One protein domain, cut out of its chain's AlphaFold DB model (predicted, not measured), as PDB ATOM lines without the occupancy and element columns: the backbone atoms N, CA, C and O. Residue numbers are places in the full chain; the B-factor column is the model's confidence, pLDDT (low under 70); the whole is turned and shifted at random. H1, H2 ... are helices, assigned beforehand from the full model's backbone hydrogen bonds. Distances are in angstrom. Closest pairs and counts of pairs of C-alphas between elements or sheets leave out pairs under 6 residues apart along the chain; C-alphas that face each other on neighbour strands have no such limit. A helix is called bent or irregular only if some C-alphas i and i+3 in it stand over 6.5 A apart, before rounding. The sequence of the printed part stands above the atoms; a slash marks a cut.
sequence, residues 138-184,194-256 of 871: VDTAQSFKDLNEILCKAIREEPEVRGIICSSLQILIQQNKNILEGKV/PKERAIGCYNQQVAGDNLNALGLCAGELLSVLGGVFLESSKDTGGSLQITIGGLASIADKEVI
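This is residues 138 to 184 and 194 to 256 of the 871 residues of a protein of Capsicum chinense (UniProt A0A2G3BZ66). A compact bundle is built from a helical hairpin, H1 and H2, and the long bent helix H4, whose arm H4b folds back into H5, which packs on H2. H3 lies off one end and short H6 off one side, neither touching a helix. The 110 printed residues hold six named helices, H1 to H6 in chain order, and no named strand: all helix. The radius of gyration of the C-alphas is 14.2 A, the spans 43 by 31 by 25 A.

Find C-alpha 140 at (-13.562, -35.970, -42.292); H1, residues 140 to 157, runs 24.1 A from there, irregular, with C-alphas 142 and 145 7.0 A apart and a kink of 44 degrees near residue 147. H2 is residues 162 to 180, 27.3 A, and H3 residues 194 to 201. Residues 204 to 231 were assigned as one helix by hydrogen bonds, H4, but it is bent, with C-alphas 216 and 219 7.0 A apart: H4a is residues 204 to 216, H4b 219 to 231. H5 is residues 239 to 248; H6, residues 253 to 256, ends at (-6.325, -33.560, -21.567).

Look first at H2: its closest C-alphas to H5, Cys 166 and Thr 243, are 5.7 A apart. H2 touches H4a with residues 173 to 180 alone, closest C-alphas Asn 176 and Ala 207, 5.0 A. H1 and H2 form a hairpin at a shallow tilt of 26 degrees, opposite ways. Every O i to N i+4 pair is within hydrogen-bond range in H2, H3, H4a, H4b and H5, and 10 of 14 in H1; H6 is too short for one.

Residues 185 to 193 are not printed; C-alphas 184 and 194 are 15.7 A apart. Of the links printed whole, none is long. Confidence is under 70 at residues 182 to 184, 194 to 201 and 233 to 237.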
ATOM      1  N   VAL A 138     -15.092 -33.220 -47.261       75.00
ATOM      2  CA  VAL A 138     -16.483 -33.710 -47.207       75.00
ATOM      3  C   VAL A 138     -16.663 -34.904 -46.252       75.00
ATOM      4  O   VAL A 138     -17.737 -35.086 -45.689       75.00
ATOM      5  N   ASP A 139     -15.618 -35.706 -46.025       82.44
ATOM      6  CA  ASP A 139     -15.669 -37.025 -45.364       82.44
ATOM      7  C   ASP A 139     -14.847 -37.118 -44.061       82.44
ATOM      8  O   ASP A 139     -14.537 -38.214 -43.589       82.44
ATOM      9  N   THR A 140     -14.485 -35.984 -43.448       81.25
ATOM     10  CA  THR A 140     -13.562 -35.970 -42.292       81.25
ATOM     11  C   THR A 140     -14.026 -36.848 -41.140       81.25
ATOM     12  O   THR A 140     -13.222 -37.620 -40.620       81.25
ATOM     13  N   ALA A 141     -15.306 -36.792 -40.766       79.88
ATOM     14  CA  ALA A 141     -15.834 -37.603 -39.672       79.88
ATOM     15  C   ALA A 141     -15.642 -39.120 -39.876       79.88
ATOM     16  O   ALA A 141     -15.473 -39.852 -38.904       79.88
ATOM     17  N   GLN A 142     -15.635 -39.592 -41.127       84.12
ATOM     18  CA  GLN A 142     -15.543 -41.017 -41.456       84.12
ATOM     19  C   GLN A 142     -14.098 -41.455 -41.716       84.12
ATOM     20  O   GLN A 142     -13.673 -42.499 -41.235       84.12
ATOM     21  N   SER A 143     -13.326 -40.654 -42.454       83.88
ATOM     22  CA  SER A 143     -12.016 -41.066 -42.979       83.88
ATOM     23  C   SER A 143     -10.825 -40.604 -42.140       83.88
ATOM     24  O   SER A 143      -9.693 -41.025 -42.388       83.88
ATOM     25  N   PHE A 144     -11.037 -39.737 -41.141       86.25
ATOM     26  CA  PHE A 144      -9.926 -39.223 -40.341       86.25
ATOM     27  C   PHE A 144      -9.259 -40.300 -39.476       86.25
ATOM     28  O   PHE A 144      -8.056 -40.210 -39.241       86.25
ATOM     29  N   LYS A 145      -9.994 -41.331 -39.043       85.94
ATOM     30  CA  LYS A 145      -9.445 -42.414 -38.212       85.94
ATOM     31  C   LYS A 145      -8.320 -43.173 -38.923       85.94
ATOM     32  O   LYS A 145      -7.238 -43.319 -38.362       85.94
ATOM     33  N   ASP A 146      -8.536 -43.564 -40.176       84.94
ATOM     34  CA  ASP A 146      -7.527 -44.280 -40.971       84.94
ATOM     35  C   ASP A 146      -6.327 -43.376 -41.283       84.94
ATOM     36  O   ASP A 146      -5.165 -43.781 -41.230       84.94
ATOM     37  N   LEU A 147      -6.604 -42.097 -41.557       86.56
ATOM     38  CA  LEU A 147      -5.564 -41.100 -41.773       86.56
ATOM     39  C   LEU A 147      -4.730 -40.875 -40.499       86.56
ATOM     40  O   LEU A 147      -3.518 -40.686 -40.587       86.56
ATOM     41  N   ASN A 148      -5.346 -40.908 -39.317       88.12
ATOM     42  CA  ASN A 148      -4.686 -40.666 -38.038       88.12
ATOM     43  C   ASN A 148      -3.542 -41.655 -37.768       88.12
ATOM     44  O   ASN A 148      -2.454 -41.232 -37.369       88.12
ATOM     45  N   GLU A 149      -3.743 -42.945 -38.038       87.88
ATOM     46  CA  GLU A 149      -2.705 -43.968 -37.850       87.88
ATOM     47  C   GLU A 149      -1.465 -43.677 -38.710       87.88
ATOM     48  O   GLU A 149      -0.324 -43.702 -38.230       87.88
ATOM     49  N   ILE A 150      -1.694 -43.306 -39.974       86.50
ATOM     50  CA  ILE A 150      -0.649 -42.935 -40.931       86.50
ATOM     51  C   ILE A 150       0.088 -41.675 -40.468       86.50
ATOM     52  O   ILE A 150       1.321 -41.629 -40.505       86.50
ATOM     53  N   LEU A 151      -0.641 -40.657 -40.006       89.25
ATOM     54  CA  LEU A 151      -0.046 -39.415 -39.509       89.25
ATOM     55  C   LEU A 151       0.785 -39.656 -38.250       89.25
ATOM     56  O   LEU A 151       1.903 -39.154 -38.161       89.25
ATOM     57  N   CYS A 152       0.286 -40.451 -37.301       88.19
ATOM     58  CA  CYS A 152       1.016 -40.814 -36.090       88.19
ATOM     59  C   CYS A 152       2.336 -41.523 -36.418       88.19
ATOM     60  O   CYS A 152       3.367 -41.227 -35.808       88.19
ATOM     61  N   LYS A 153       2.328 -42.434 -37.398       88.94
ATOM     62  CA  LYS A 153       3.543 -43.090 -37.892       88.94
ATOM     63  C   LYS A 153       4.505 -42.084 -38.533       88.94
ATOM     64  O   LYS A 153       5.662 -42.005 -38.120       88.94
ATOM     65  N   ALA A 154       4.013 -41.259 -39.456       87.56
ATOM     66  CA  ALA A 154       4.821 -40.266 -40.163       87.56
ATOM     67  C   ALA A 154       5.431 -39.212 -39.219       87.56
ATOM     68  O   ALA A 154       6.587 -38.838 -39.381       87.56
ATOM     69  N   ILE A 155       4.710 -38.765 -38.184       87.81
ATOM     70  CA  ILE A 155       5.238 -37.806 -37.199       87.81
ATOM     71  C   ILE A 155       6.428 -38.403 -36.430       87.81
ATOM     72  O   ILE A 155       7.402 -37.689 -36.165       87.81
ATOM     73  N   ARG A 156       6.384 -39.696 -36.084       86.88
ATOM     74  CA  ARG A 156       7.492 -40.377 -35.395       86.88
ATOM     75  C   ARG A 156       8.698 -40.548 -36.313       86.88
ATOM     76  O   ARG A 156       9.799 -40.149 -35.940       86.88
ATOM     77  N   GLU A 157       8.473 -41.076 -37.510       86.31
ATOM     78  CA  GLU A 157       9.532 -41.539 -38.413       86.31
ATOM     79  C   GLU A 157      10.145 -40.412 -39.271       86.31
ATOM     80  O   GLU A 157      11.342 -40.440 -39.547       86.31
ATOM     81  N   GLU A 158       9.376 -39.385 -39.654       84.50
ATOM     82  CA  GLU A 158       9.767 -38.418 -40.696       84.50
ATOM     83  C   GLU A 158       9.771 -36.959 -40.204       84.50
ATOM     84  O   GLU A 158       8.743 -36.274 -40.244       84.50
ATOM     85  N   PRO A 159      10.930 -36.403 -39.794       81.94
ATOM     86  CA  PRO A 159      11.005 -35.034 -39.284       81.94
ATOM     87  C   PRO A 159      10.699 -33.959 -40.335       81.94
ATOM     88  O   PRO A 159      10.205 -32.890 -39.978       81.94
ATOM     89  N   GLU A 160      10.961 -34.229 -41.615       82.19
ATOM     90  CA  GLU A 160      10.788 -33.264 -42.710       82.19
ATOM     91  C   GLU A 160       9.314 -32.943 -42.995       82.19
ATOM     92  O   GLU A 160       8.976 -31.833 -43.410       82.19
ATOM     93  N   VAL A 161       8.426 -33.900 -42.717       85.94
ATOM     94  CA  VAL A 161       6.994 -33.820 -43.024       85.94
ATOM     95  C   VAL A 161       6.183 -33.268 -41.841       85.94
ATOM     96  O   VAL A 161       5.083 -32.749 -42.035       85.94
ATOM     97  N   ARG A 162       6.736 -33.276 -40.615       87.75
ATOM     98  CA  ARG A 162       6.060 -32.807 -39.384       87.75
ATOM     99  C   ARG A 162       5.418 -31.430 -39.541       87.75
ATOM    100  O   ARG A 162       4.255 -31.258 -39.193       87.75
ATOM    101  N   GLY A 163       6.140 -30.468 -40.120       85.75
ATOM    102  CA  GLY A 163       5.624 -29.111 -40.332       85.75
ATOM    103  C   GLY A 163       4.398 -29.063 -41.253       85.75
ATOM    104  O   GLY A 163       3.466 -28.299 -41.001       85.75
ATOM    105  N   ILE A 164       4.360 -29.917 -42.282       85.62
ATOM    106  CA  ILE A 164       3.224 -30.033 -43.206       85.62
ATOM    107  C   ILE A 164       2.023 -30.643 -42.479       85.62
ATOM    108  O   ILE A 164       0.922 -30.101 -42.564       85.62
ATOM    109  N   ILE A 165       2.236 -31.728 -41.728       89.31
ATOM    110  CA  ILE A 165       1.174 -32.399 -40.967       89.31
ATOM    111  C   ILE A 165       0.573 -31.443 -39.935       89.31
ATOM    112  O   ILE A 165      -0.646 -31.276 -39.902       89.31
ATOM    113  N   CYS A 166       1.412 -30.748 -39.163       88.06
ATOM    114  CA  CYS A 166       0.991 -29.726 -38.208       88.06
ATOM    115  C   CYS A 166       0.156 -28.626 -38.867       88.06
ATOM    116  O   CYS A 166      -0.949 -28.341 -38.413       88.06
ATOM    117  N   SER A 167       0.634 -28.065 -39.981       87.25
ATOM    118  CA  SER A 167      -0.105 -27.037 -40.728       87.25
ATOM    119  C   SER A 167      -1.461 -27.560 -41.214       87.25
ATOM    120  O   SER A 167      -2.471 -26.870 -41.121       87.25
ATOM    121  N   SER A 168      -1.504 -28.808 -41.682       87.19
ATOM    122  CA  SER A 168      -2.731 -29.443 -42.163       87.19
ATOM    123  C   SER A 168      -3.762 -29.648 -41.039       87.19
ATOM    124  O   SER A 168      -4.942 -29.347 -41.218       87.19
ATOM    125  N   LEU A 169      -3.324 -30.091 -39.854       89.31
ATOM    126  CA  LEU A 169      -4.185 -30.251 -38.680       89.31
ATOM    127  C   LEU A 169      -4.703 -28.896 -38.188       89.31
ATOM    128  O   LEU A 169      -5.882 -28.774 -37.873       89.31
ATOM    129  N   GLN A 170      -3.850 -27.868 -38.175       89.19
ATOM    130  CA  GLN A 170      -4.237 -26.509 -37.785       89.19
ATOM    131  C   GLN A 170      -5.319 -25.929 -38.695       89.19
ATOM    132  O   GLN A 170      -6.311 -25.412 -38.188       89.19
ATOM    133  N   ILE A 171      -5.153 -26.047 -40.019       86.06
ATOM    134  CA  ILE A 171      -6.147 -25.578 -40.995       86.06
ATOM    135  C   ILE A 171      -7.497 -26.245 -40.727       86.06
ATOM    136  O   ILE A 171      -8.504 -25.552 -40.610       86.06
ATOM    137  N   LEU A 172      -7.510 -27.566 -40.537       87.12
ATOM    138  CA  LEU A 172      -8.744 -28.312 -40.306       87.12
ATOM    139  C   LEU A 172      -9.438 -27.919 -38.992       87.12
ATOM    140  O   LEU A 172     -10.651 -27.722 -38.973       87.12
ATOM    141  N   ILE A 173      -8.688 -27.779 -37.896       87.88
ATOM    142  CA  ILE A 173      -9.255 -27.380 -36.597       87.88
ATOM    143  C   ILE A 173      -9.793 -25.948 -36.673       87.88
ATOM    144  O   ILE A 173     -10.918 -25.690 -36.248       87.88
ATOM    145  N   GLN A 174      -9.018 -25.017 -37.237       87.00
ATOM    146  CA  GLN A 174      -9.402 -23.609 -37.309       87.00
ATOM    147  C   GLN A 174     -10.613 -23.389 -38.220       87.00
ATOM    148  O   GLN A 174     -11.508 -22.628 -37.863       87.00
ATOM    149  N   GLN A 175     -10.673 -24.071 -39.368       83.38
ATOM    150  CA  GLN A 175     -11.812 -23.983 -40.285       83.38
ATOM    151  C   GLN A 175     -13.107 -24.457 -39.620       83.38
ATOM    152  O   GLN A 175     -14.102 -23.735 -39.646       83.38
ATOM    153  N   ASN A 176     -13.082 -25.616 -38.956       86.25
ATOM    154  CA  ASN A 176     -14.250 -26.134 -38.240       86.25
ATOM    155  C   ASN A 176     -14.710 -25.203 -37.108       86.25
ATOM    156  O   ASN A 176     -15.905 -24.952 -36.960       86.25
ATOM    157  N   LYS A 177     -13.769 -24.643 -36.336       84.69
ATOM    158  CA  LYS A 177     -14.088 -23.691 -35.261       84.69
ATOM    159  C   LYS A 177     -14.692 -22.392 -35.778       84.69
ATOM    160  O   LYS A 177     -15.688 -21.937 -35.230       84.69
ATOM    161  N   ASN A 178     -14.142 -21.827 -36.852       82.31
ATOM    162  CA  ASN A 178     -14.658 -20.586 -37.436       82.31
ATOM    163  C   ASN A 178     -16.120 -20.724 -37.881       82.31
ATOM    164  O   ASN A 178     -16.902 -19.792 -37.710       82.31
ATOM    165  N   ILE A 179     -16.488 -21.890 -38.420       80.50
ATOM    166  CA  ILE A 179     -17.852 -22.176 -38.879       80.50
ATOM    167  C   ILE A 179     -18.803 -22.354 -37.691       80.50
ATOM    168  O   ILE A 179     -19.897 -21.799 -37.706       80.50
ATOM    169  N   LEU A 180     -18.375 -23.051 -36.631       81.00
ATOM    170  CA  LEU A 180     -19.164 -23.196 -35.399       81.00
ATOM    171  C   LEU A 180     -19.394 -21.866 -34.671       81.00
ATOM    172  O   LEU A 180     -20.466 -21.656 -34.114       81.00
ATOM    173  N   GLU A 181     -18.401 -20.977 -34.680       76.62
ATOM    174  CA  GLU A 181     -18.475 -19.650 -34.058       76.62
ATOM    175  C   GLU A 181     -19.205 -18.609 -34.929       76.62
ATOM    176  O   GLU A 181     -19.334 -17.457 -34.519       76.62
ATOM    177  N   GLY A 182     -19.648 -18.972 -36.141       66.62
ATOM    178  CA  GLY A 182     -20.294 -18.046 -37.079       66.62
ATOM    179  C   GLY A 182     -19.366 -16.953 -37.633       66.62
ATOM    180  O   GLY A 182     -19.835 -16.022 -38.282       66.62
ATOM    181  N   LYS A 183     -18.047 -17.059 -37.415       62.28
ATOM    182  CA  LYS A 183     -17.013 -16.135 -37.920       62.28
ATOM    183  C   LYS A 183     -16.621 -16.476 -39.357       62.28
ATOM    184  O   LYS A 183     -15.442 -16.655 -39.672       62.28
ATOM    185  N   VAL A 184     -17.606 -16.627 -40.234       56.88
ATOM    186  CA  VAL A 184     -17.340 -16.714 -41.669       56.88
ATOM    187  C   VAL A 184     -17.301 -15.279 -42.179       56.88
ATOM    188  O   VAL A 184     -18.338 -14.635 -42.304       56.88
ATOM    189  N   PRO A 194     -15.808 -22.218 -56.461       58.94
ATOM    190  CA  PRO A 194     -15.605 -23.495 -55.769       58.94
ATOM    191  C   PRO A 194     -15.656 -23.401 -54.238       58.94
ATOM    192  O   PRO A 194     -16.169 -24.304 -53.580       58.94
ATOM    193  N   LYS A 195     -15.151 -22.305 -53.661       65.94
ATOM    194  CA  LYS A 195     -15.129 -22.078 -52.211       65.94
ATOM    195  C   LYS A 195     -16.532 -21.812 -51.671       65.94
ATOM    196  O   LYS A 195     -16.878 -22.343 -50.624       65.94
ATOM    197  N   GLU A 196     -17.358 -21.076 -52.414       65.25
ATOM    198  CA  GLU A 196     -18.771 -20.862 -52.070       65.25
ATOM    199  C   GLU A 196     -19.564 -22.173 -52.073       65.25
ATOM    200  O   GLU A 196     -20.304 -22.451 -51.130       65.25
ATOM    201  N   ARG A 197     -19.360 -23.027 -53.088       66.50
ATOM    202  CA  ARG A 197     -19.999 -24.354 -53.145       66.50
ATOM    203  C   ARG A 197     -19.571 -25.252 -51.989       66.50
ATOM    204  O   ARG A 197     -20.415 -25.914 -51.398       66.50
ATOM    205  N   ALA A 198     -18.281 -25.260 -51.660       65.19
ATOM    206  CA  ALA A 198     -17.768 -26.060 -50.553       65.19
ATOM    207  C   ALA A 198     -18.320 -25.584 -49.200       65.19
ATOM    208  O   ALA A 198     -18.744 -26.413 -48.402       65.19
ATOM    209  N   ILE A 199     -18.398 -24.267 -48.971       67.31
ATOM    210  CA  ILE A 199     -19.024 -23.690 -47.769       67.31
ATOM    211  C   ILE A 199     -20.516 -24.046 -47.701       67.31
ATOM    212  O   ILE A 199     -21.005 -24.376 -46.625       67.31
ATOM    213  N   GLY A 200     -21.227 -24.059 -48.834       63.03
ATOM    214  CA  GLY A 200     -22.635 -24.467 -48.893       63.03
ATOM    215  C   GLY A 200     -22.891 -25.907 -48.423       63.03
ATOM    216  O   GLY A 200     -23.937 -26.182 -47.842       63.03
ATOM    217  N   CYS A 201     -21.926 -26.811 -48.617       65.38
ATOM    218  CA  CYS A 201     -21.993 -28.194 -48.129       65.38
ATOM    219  C   CYS A 201     -21.459 -28.366 -46.694       65.38
ATOM    220  O   CYS A 201     -21.679 -29.406 -46.076       65.38
ATOM    221  N   TYR A 202     -20.757 -27.366 -46.156       71.88
ATOM    222  CA  TYR A 202     -20.063 -27.430 -44.871       71.88
ATOM    223  C   TYR A 202     -20.870 -26.705 -43.787       71.88
ATOM    224  O   TYR A 202     -20.570 -25.577 -43.390       71.88
ATOM    225  N   ASN A 203     -21.947 -27.348 -43.336       78.38
ATOM    226  CA  ASN A 203     -22.853 -26.788 -42.334       78.38
ATOM    227  C   ASN A 203     -22.299 -26.913 -40.894       78.38
ATOM    228  O   ASN A 203     -21.301 -27.588 -40.633       78.38
ATOM    229  N   GLN A 204     -22.969 -26.260 -39.938       80.38
ATOM    230  CA  GLN A 204     -22.578 -26.270 -38.521       80.38
ATOM    231  C   GLN A 204     -22.574 -27.688 -37.916       80.38
ATOM    232  O   GLN A 204     -21.756 -27.985 -37.047       80.38
ATOM    233  N   GLN A 205     -23.445 -28.575 -38.407       81.19
ATOM    234  CA  GLN A 205     -23.538 -29.965 -37.964       81.19
ATOM    235  C   GLN A 205     -22.325 -30.790 -38.420       81.19
ATOM    236  O   GLN A 205     -21.659 -31.395 -37.588       81.19
ATOM    237  N   VAL A 206     -21.966 -30.718 -39.703       82.38
ATOM    238  CA  VAL A 206     -20.771 -31.350 -40.283       82.38
ATOM    239  C   VAL A 206     -19.510 -30.839 -39.591       82.38
ATOM    240  O   VAL A 206     -18.622 -31.625 -39.271       82.38
ATOM    241  N   ALA A 207     -19.432 -29.537 -39.298       83.44
ATOM    242  CA  ALA A 207     -18.308 -28.981 -38.552       83.44
ATOM    243  C   ALA A 207     -18.203 -29.563 -37.129       83.44
ATOM    244  O   ALA A 207     -17.102 -29.879 -36.674       83.44
ATOM    245  N   GLY A 208     -19.338 -29.743 -36.444       83.94
ATOM    246  CA  GLY A 208     -19.409 -30.405 -35.141       83.94
ATOM    247  C   GLY A 208     -18.983 -31.874 -35.201       83.94
ATOM    248  O   GLY A 208     -18.106 -32.286 -34.443       83.94
ATOM    249  N   ASP A 209     -19.526 -32.640 -36.146       85.25
ATOM    250  CA  ASP A 209     -19.201 -34.059 -36.343       85.25
ATOM    251  C   ASP A 209     -17.714 -34.261 -36.676       85.25
ATOM    252  O   ASP A 209     -17.057 -35.160 -36.143       85.25
ATOM    253  N   ASN A 210     -17.144 -33.369 -37.488       87.88
ATOM    254  CA  ASN A 210     -15.722 -33.370 -37.818       87.88
ATOM    255  C   ASN A 210     -14.848 -33.072 -36.592       87.88
ATOM    256  O   ASN A 210     -13.824 -33.733 -36.404       87.88
ATOM    257  N   LEU A 211     -15.232 -32.110 -35.743       86.25
ATOM    258  CA  LEU A 211     -14.508 -31.857 -34.494       86.25
ATOM    259  C   LEU A 211     -14.614 -33.025 -33.518       86.25
ATOM    260  O   LEU A 211     -13.613 -33.345 -32.883       86.25
ATOM    261  N   ASN A 212     -15.768 -33.688 -33.434       87.00
ATOM    262  CA  ASN A 212     -15.944 -34.866 -32.586       87.00
ATOM    263  C   ASN A 212     -15.012 -36.005 -33.029       87.00
ATOM    264  O   ASN A 212     -14.285 -36.564 -32.209       87.00
ATOM    265  N   ALA A 213     -14.949 -36.299 -34.331       87.25
ATOM    266  CA  ALA A 213     -14.036 -37.311 -34.865       87.25
ATOM    267  C   ALA A 213     -12.553 -36.972 -34.607       87.25
ATOM    268  O   ALA A 213     -11.756 -37.853 -34.270       87.25
ATOM    269  N   LEU A 214     -12.181 -35.690 -34.720       87.88
ATOM    270  CA  LEU A 214     -10.839 -35.213 -34.378       87.88
ATOM    271  C   LEU A 214     -10.553 -35.310 -32.872       87.88
ATOM    272  O   LEU A 214      -9.439 -35.669 -32.499       87.88
ATOM    273  N   GLY A 215     -11.541 -35.015 -32.025       87.06
ATOM    274  CA  GLY A 215     -11.458 -35.113 -30.568       87.06
ATOM    275  C   GLY A 215     -11.174 -36.541 -30.102       87.06
ATOM    276  O   GLY A 215     -10.243 -36.748 -29.324       87.06
ATOM    277  N   LEU A 216     -11.868 -37.530 -30.679       88.31
ATOM    278  CA  LEU A 216     -11.640 -38.957 -30.402       88.31
ATOM    279  C   LEU A 216     -10.207 -39.404 -30.741       88.31
ATOM    280  O   LEU A 216      -9.612 -40.202 -30.021       88.31
ATOM    281  N   CYS A 217      -9.623 -38.864 -31.815       87.00
ATOM    282  CA  CYS A 217      -8.249 -39.174 -32.229       87.00
ATOM    283  C   CYS A 217      -7.189 -38.313 -31.514       87.00
ATOM    284  O   CYS A 217      -5.987 -38.580 -31.615       87.00
ATOM    285  N   ALA A 218      -7.599 -37.259 -30.800       88.12
ATOM    286  CA  ALA A 218      -6.679 -36.279 -30.238       88.12
ATOM    287  C   ALA A 218      -5.766 -36.881 -29.164       88.12
ATOM    288  O   ALA A 218      -4.624 -36.447 -29.045       88.12
ATOM    289  N   GLY A 219      -6.214 -37.897 -28.417       87.00
ATOM    290  CA  GLY A 219      -5.389 -38.543 -27.389       87.00
ATOM    291  C   GLY A 219      -4.119 -39.186 -27.942       87.00
ATOM    292  O   GLY A 219      -3.025 -38.955 -27.418       87.00
ATOM    293  N   GLU A 220      -4.237 -39.921 -29.046       87.31
ATOM    294  CA  GLU A 220      -3.089 -40.527 -29.724       87.31
ATOM    295  C   GLU A 220      -2.169 -39.456 -30.315       87.31
ATOM    296  O   GLU A 220      -0.956 -39.478 -30.084       87.31
ATOM    297  N   LEU A 221      -2.739 -38.462 -31.004       89.88
ATOM    298  CA  LEU A 221      -1.975 -37.367 -31.607       89.88
ATOM    299  C   LEU A 221      -1.230 -36.531 -30.564       89.88
ATOM    300  O   LEU A 221      -0.062 -36.207 -30.772       89.88
ATOM    301  N   LEU A 222      -1.864 -36.197 -29.438       89.62
ATOM    302  CA  LEU A 222      -1.255 -35.438 -28.344       89.62
ATOM    303  C   LEU A 222      -0.107 -36.216 -27.697       89.62
ATOM    304  O   LEU A 222       0.933 -35.632 -27.392       89.62
ATOM    305  N   SER A 223      -0.266 -37.530 -27.532       88.94
ATOM    306  CA  SER A 223       0.790 -38.407 -27.024       88.94
ATOM    307  C   SER A 223       2.013 -38.416 -27.952       88.94
ATOM    308  O   SER A 223       3.140 -38.177 -27.509       88.94
ATOM    309  N   VAL A 224       1.796 -38.593 -29.261       88.88
ATOM    310  CA  VAL A 224       2.869 -38.621 -30.268       88.88
ATOM    311  C   VAL A 224       3.537 -37.259 -30.438       88.88
ATOM    312  O   VAL A 224       4.764 -37.164 -30.372       88.88
ATOM    313  N   LEU A 225       2.754 -36.195 -30.624       87.88
ATOM    314  CA  LEU A 225       3.269 -34.835 -30.789       87.88
ATOM    315  C   LEU A 225       3.985 -34.354 -29.525       87.88
ATOM    316  O   LEU A 225       5.047 -33.751 -29.634       87.88
ATOM    317  N   GLY A 226       3.452 -34.655 -28.338       85.31
ATOM    318  CA  GLY A 226       4.085 -34.330 -27.062       85.31
ATOM    319  C   GLY A 226       5.402 -35.080 -26.845       85.31
ATOM    320  O   GLY A 226       6.370 -34.487 -26.371       85.31
ATOM    321  N   GLY A 227       5.472 -36.357 -27.236       85.31
ATOM    322  CA  GLY A 227       6.714 -37.137 -27.222       85.31
ATOM    323  C   GLY A 227       7.777 -36.538 -28.142       85.31
ATOM    324  O   GLY A 227       8.864 -36.184 -27.687       85.31
ATOM    325  N   VAL A 228       7.420 -36.311 -29.410       86.44
ATOM    326  CA  VAL A 228       8.310 -35.692 -30.403       86.44
ATOM    327  C   VAL A 228       8.740 -34.286 -29.981       86.44
ATOM    328  O   VAL A 228       9.893 -33.910 -30.188       86.44
ATOM    329  N   PHE A 229       7.854 -33.513 -29.352       85.06
ATOM    330  CA  PHE A 229       8.175 -32.183 -28.844       85.06
ATOM    331  C   PHE A 229       9.279 -32.226 -27.778       85.06
ATOM    332  O   PHE A 229      10.195 -31.406 -27.823       85.06
ATOM    333  N   LEU A 230       9.231 -33.200 -26.861       82.62
ATOM    334  CA  LEU A 230      10.240 -33.377 -25.812       82.62
ATOM    335  C   LEU A 230      11.567 -33.945 -26.338       82.62
ATOM    336  O   LEU A 230      12.620 -33.638 -25.785       82.62
ATOM    337  N   GLU A 231      11.535 -34.754 -27.395       81.25
ATOM    338  CA  GLU A 231      12.741 -35.292 -28.042       81.25
ATOM    339  C   GLU A 231      13.413 -34.270 -28.973       81.25
ATOM    340  O   GLU A 231      14.634 -34.268 -29.148       81.25
ATOM    341  N   SER A 232      12.632 -33.369 -29.572       73.94
ATOM    342  CA  SER A 232      13.144 -32.358 -30.492       73.94
ATOM    343  C   SER A 232      13.771 -31.179 -29.741       73.94
ATOM    344  O   SER A 232      13.137 -30.533 -28.912       73.94
ATOM    345  N   SER A 233      15.020 -30.826 -30.058       57.91
ATOM    346  CA  SER A 233      15.695 -29.681 -29.421       57.91
ATOM    347  C   SER A 233      15.200 -28.313 -29.916       57.91
ATOM    348  O   SER A 233      15.473 -27.296 -29.274       57.91
ATOM    349  N   LYS A 234      14.498 -28.256 -31.060       63.66
ATOM    350  CA  LYS A 234      13.983 -27.019 -31.676       63.66
ATOM    351  C   LYS A 234      12.692 -27.292 -32.460       63.66
ATOM    352  O   LYS A 234      12.745 -27.936 -33.504       63.66
ATOM    353  N   ASP A 235      11.567 -26.731 -32.013       66.06
ATOM    354  CA  ASP A 235      10.341 -26.634 -32.821       66.06
ATOM    355  C   ASP A 235      10.559 -25.581 -33.917       66.06
ATOM    356  O   ASP A 235      10.815 -24.401 -33.645       66.06
ATOM    357  N   THR A 236      10.525 -26.002 -35.179       55.00
ATOM    358  CA  THR A 236      10.671 -25.101 -36.320       55.00
ATOM    359  C   THR A 236       9.439 -24.207 -36.427       55.00
ATOM    360  O   THR A 236       8.432 -24.586 -37.012       55.00
ATOM    361  N   GLY A 237       9.527 -22.998 -35.868       58.78
ATOM    362  CA  GLY A 237       8.501 -21.964 -36.033       58.78
ATOM    363  C   GLY A 237       7.275 -22.102 -35.128       58.78
ATOM    364  O   GLY A 237       6.279 -21.449 -35.402       58.78
ATOM    365  N   GLY A 238       7.328 -22.914 -34.065       78.62
ATOM    366  CA  GLY A 238       6.198 -23.077 -33.134       78.62
ATOM    367  C   GLY A 238       5.067 -23.965 -33.669       78.62
ATOM    368  O   GLY A 238       3.984 -24.004 -33.089       78.62
ATOM    369  N   SER A 239       5.296 -24.652 -34.791       81.94
ATOM    370  CA  SER A 239       4.282 -25.449 -35.489       81.94
ATOM    371  C   SER A 239       3.749 -26.611 -34.646       81.94
ATOM    372  O   SER A 239       2.541 -26.861 -34.644       81.94
ATOM    373  N   LEU A 240       4.615 -27.288 -33.884       85.31
ATOM    374  CA  LEU A 240       4.201 -28.361 -32.979       85.31
ATOM    375  C   LEU A 240       3.401 -27.775 -31.816       85.31
ATOM    376  O   LEU A 240       2.310 -28.261 -31.524       85.31
ATOM    377  N   GLN A 241       3.904 -26.689 -31.218       86.00
ATOM    378  CA  GLN A 241       3.266 -26.014 -30.085       86.00
ATOM    379  C   GLN A 241       1.820 -25.592 -30.404       86.00
ATOM    380  O   GLN A 241       0.889 -25.896 -29.658       86.00
ATOM    381  N   ILE A 242       1.617 -24.936 -31.551       85.31
ATOM    382  CA  ILE A 242       0.297 -24.458 -31.989       85.31
ATOM    383  C   ILE A 242      -0.642 -25.633 -32.289       85.31
ATOM    384  O   ILE A 242      -1.814 -25.590 -31.922       85.31
ATOM    385  N   THR A 243      -0.139 -26.709 -32.907       87.94
ATOM    386  CA  THR A 243      -0.958 -27.896 -33.222       87.94
ATOM    387  C   THR A 243      -1.428 -28.608 -31.960       87.94
ATOM    388  O   THR A 243      -2.600 -28.964 -31.866       87.94
ATOM    389  N   ILE A 244      -0.540 -28.775 -30.973       89.75
ATOM    390  CA  ILE A 244      -0.887 -29.351 -29.668       89.75
ATOM    391  C   ILE A 244      -1.973 -28.503 -28.999       89.75
ATOM    392  O   ILE A 244      -2.932 -29.065 -28.483       89.75
ATOM    393  N   GLY A 245      -1.884 -27.170 -29.071       87.94
ATOM    394  CA  GLY A 245      -2.936 -26.291 -28.550       87.94
ATOM    395  C   GLY A 245      -4.256 -26.358 -29.306       87.94
ATOM    396  O   GLY A 245      -5.316 -26.351 -28.680       87.94
ATOM    397  N   GLY A 246      -4.210 -26.505 -30.630       86.75
ATOM    398  CA  GLY A 246      -5.394 -26.783 -31.439       86.75
ATOM    399  C   GLY A 246      -6.081 -28.078 -31.003       86.75
ATOM    400  O   GLY A 246      -7.280 -28.070 -30.740       86.75
ATOM    401  N   LEU A 247      -5.321 -29.162 -30.843       89.38
ATOM    402  CA  LEU A 247      -5.837 -30.465 -30.411       89.38
ATOM    403  C   LEU A 247      -6.340 -30.448 -28.961       89.38
ATOM    404  O   LEU A 247      -7.425 -30.946 -28.684       89.38
ATOM    405  N   ALA A 248      -5.610 -29.813 -28.041       89.00
ATOM    406  CA  ALA A 248      -6.034 -29.660 -26.649       89.00
ATOM    407  C   ALA A 248      -7.351 -28.881 -26.529       89.00
ATOM    408  O   ALA A 248      -8.115 -29.092 -25.603       89.00
ATOM    409  N   SER A 249      -7.643 -27.995 -27.480       90.12
ATOM    410  CA  SER A 249      -8.884 -27.221 -27.488       90.12
ATOM    411  C   SER A 249     -10.111 -27.963 -28.042       90.12
ATOM    412  O   SER A 249     -11.175 -27.349 -28.128       90.12
ATOM    413  N   ILE A 250      -9.956 -29.210 -28.501       89.62
ATOM    414  CA  ILE A 250     -11.040 -30.055 -29.043       89.62
ATOM    415  C   ILE A 250     -11.105 -31.446 -28.397       89.62
ATOM    416  O   ILE A 250     -12.092 -32.146 -28.579       89.62
ATOM    417  N   ALA A 251     -10.047 -31.869 -27.704       89.56
ATOM    418  CA  ALA A 251      -9.963 -33.181 -27.082       89.56
ATOM    419  C   ALA A 251     -10.916 -33.314 -25.884       89.56
ATOM    420  O   ALA A 251     -11.284 -32.325 -25.245       89.56
ATOM    421  N   ASP A 252     -11.254 -34.558 -25.543       88.38
ATOM    422  CA  ASP A 252     -12.023 -34.857 -24.339       88.38
ATOM    423  C   ASP A 252     -11.271 -34.425 -23.079       88.38
ATOM    424  O   ASP A 252     -10.049 -34.582 -22.959       88.38
ATOM    425  N   LYS A 253     -12.027 -33.928 -22.094       87.06
ATOM    426  CA  LYS A 253     -11.470 -33.429 -20.829       87.06
ATOM    427  C   LYS A 253     -10.593 -34.474 -20.141       87.06
ATOM    428  O   LYS A 253      -9.500 -34.148 -19.701       87.06
ATOM    429  N   GLU A 254     -11.019 -35.736 -20.121       86.62
ATOM    430  CA  GLU A 254     -10.258 -36.828 -19.499       86.62
ATOM    431  C   GLU A 254      -8.880 -37.031 -20.144       86.62
ATOM    432  O   GLU A 254      -7.878 -37.209 -19.447       86.62
ATOM    433  N   VAL A 255      -8.814 -36.959 -21.475       88.19
ATOM    434  CA  VAL A 255      -7.577 -37.121 -22.248       88.19
ATOM    435  C   VAL A 255      -6.608 -35.979 -21.951       88.19
ATOM    436  O   VAL A 255      -5.415 -36.205 -21.721       88.19
ATOM    437  N   ILE A 256      -7.119 -34.745 -21.903       89.38
ATOM    438  CA  ILE A 256      -6.325 -33.560 -21.567       89.38
ATOM    439  C   ILE A 256      -5.820 -33.662 -20.129       89.38
ATOM    440  O   ILE A 256      -4.622 -33.484 -19.906       89.38
TER     441      ILE A 256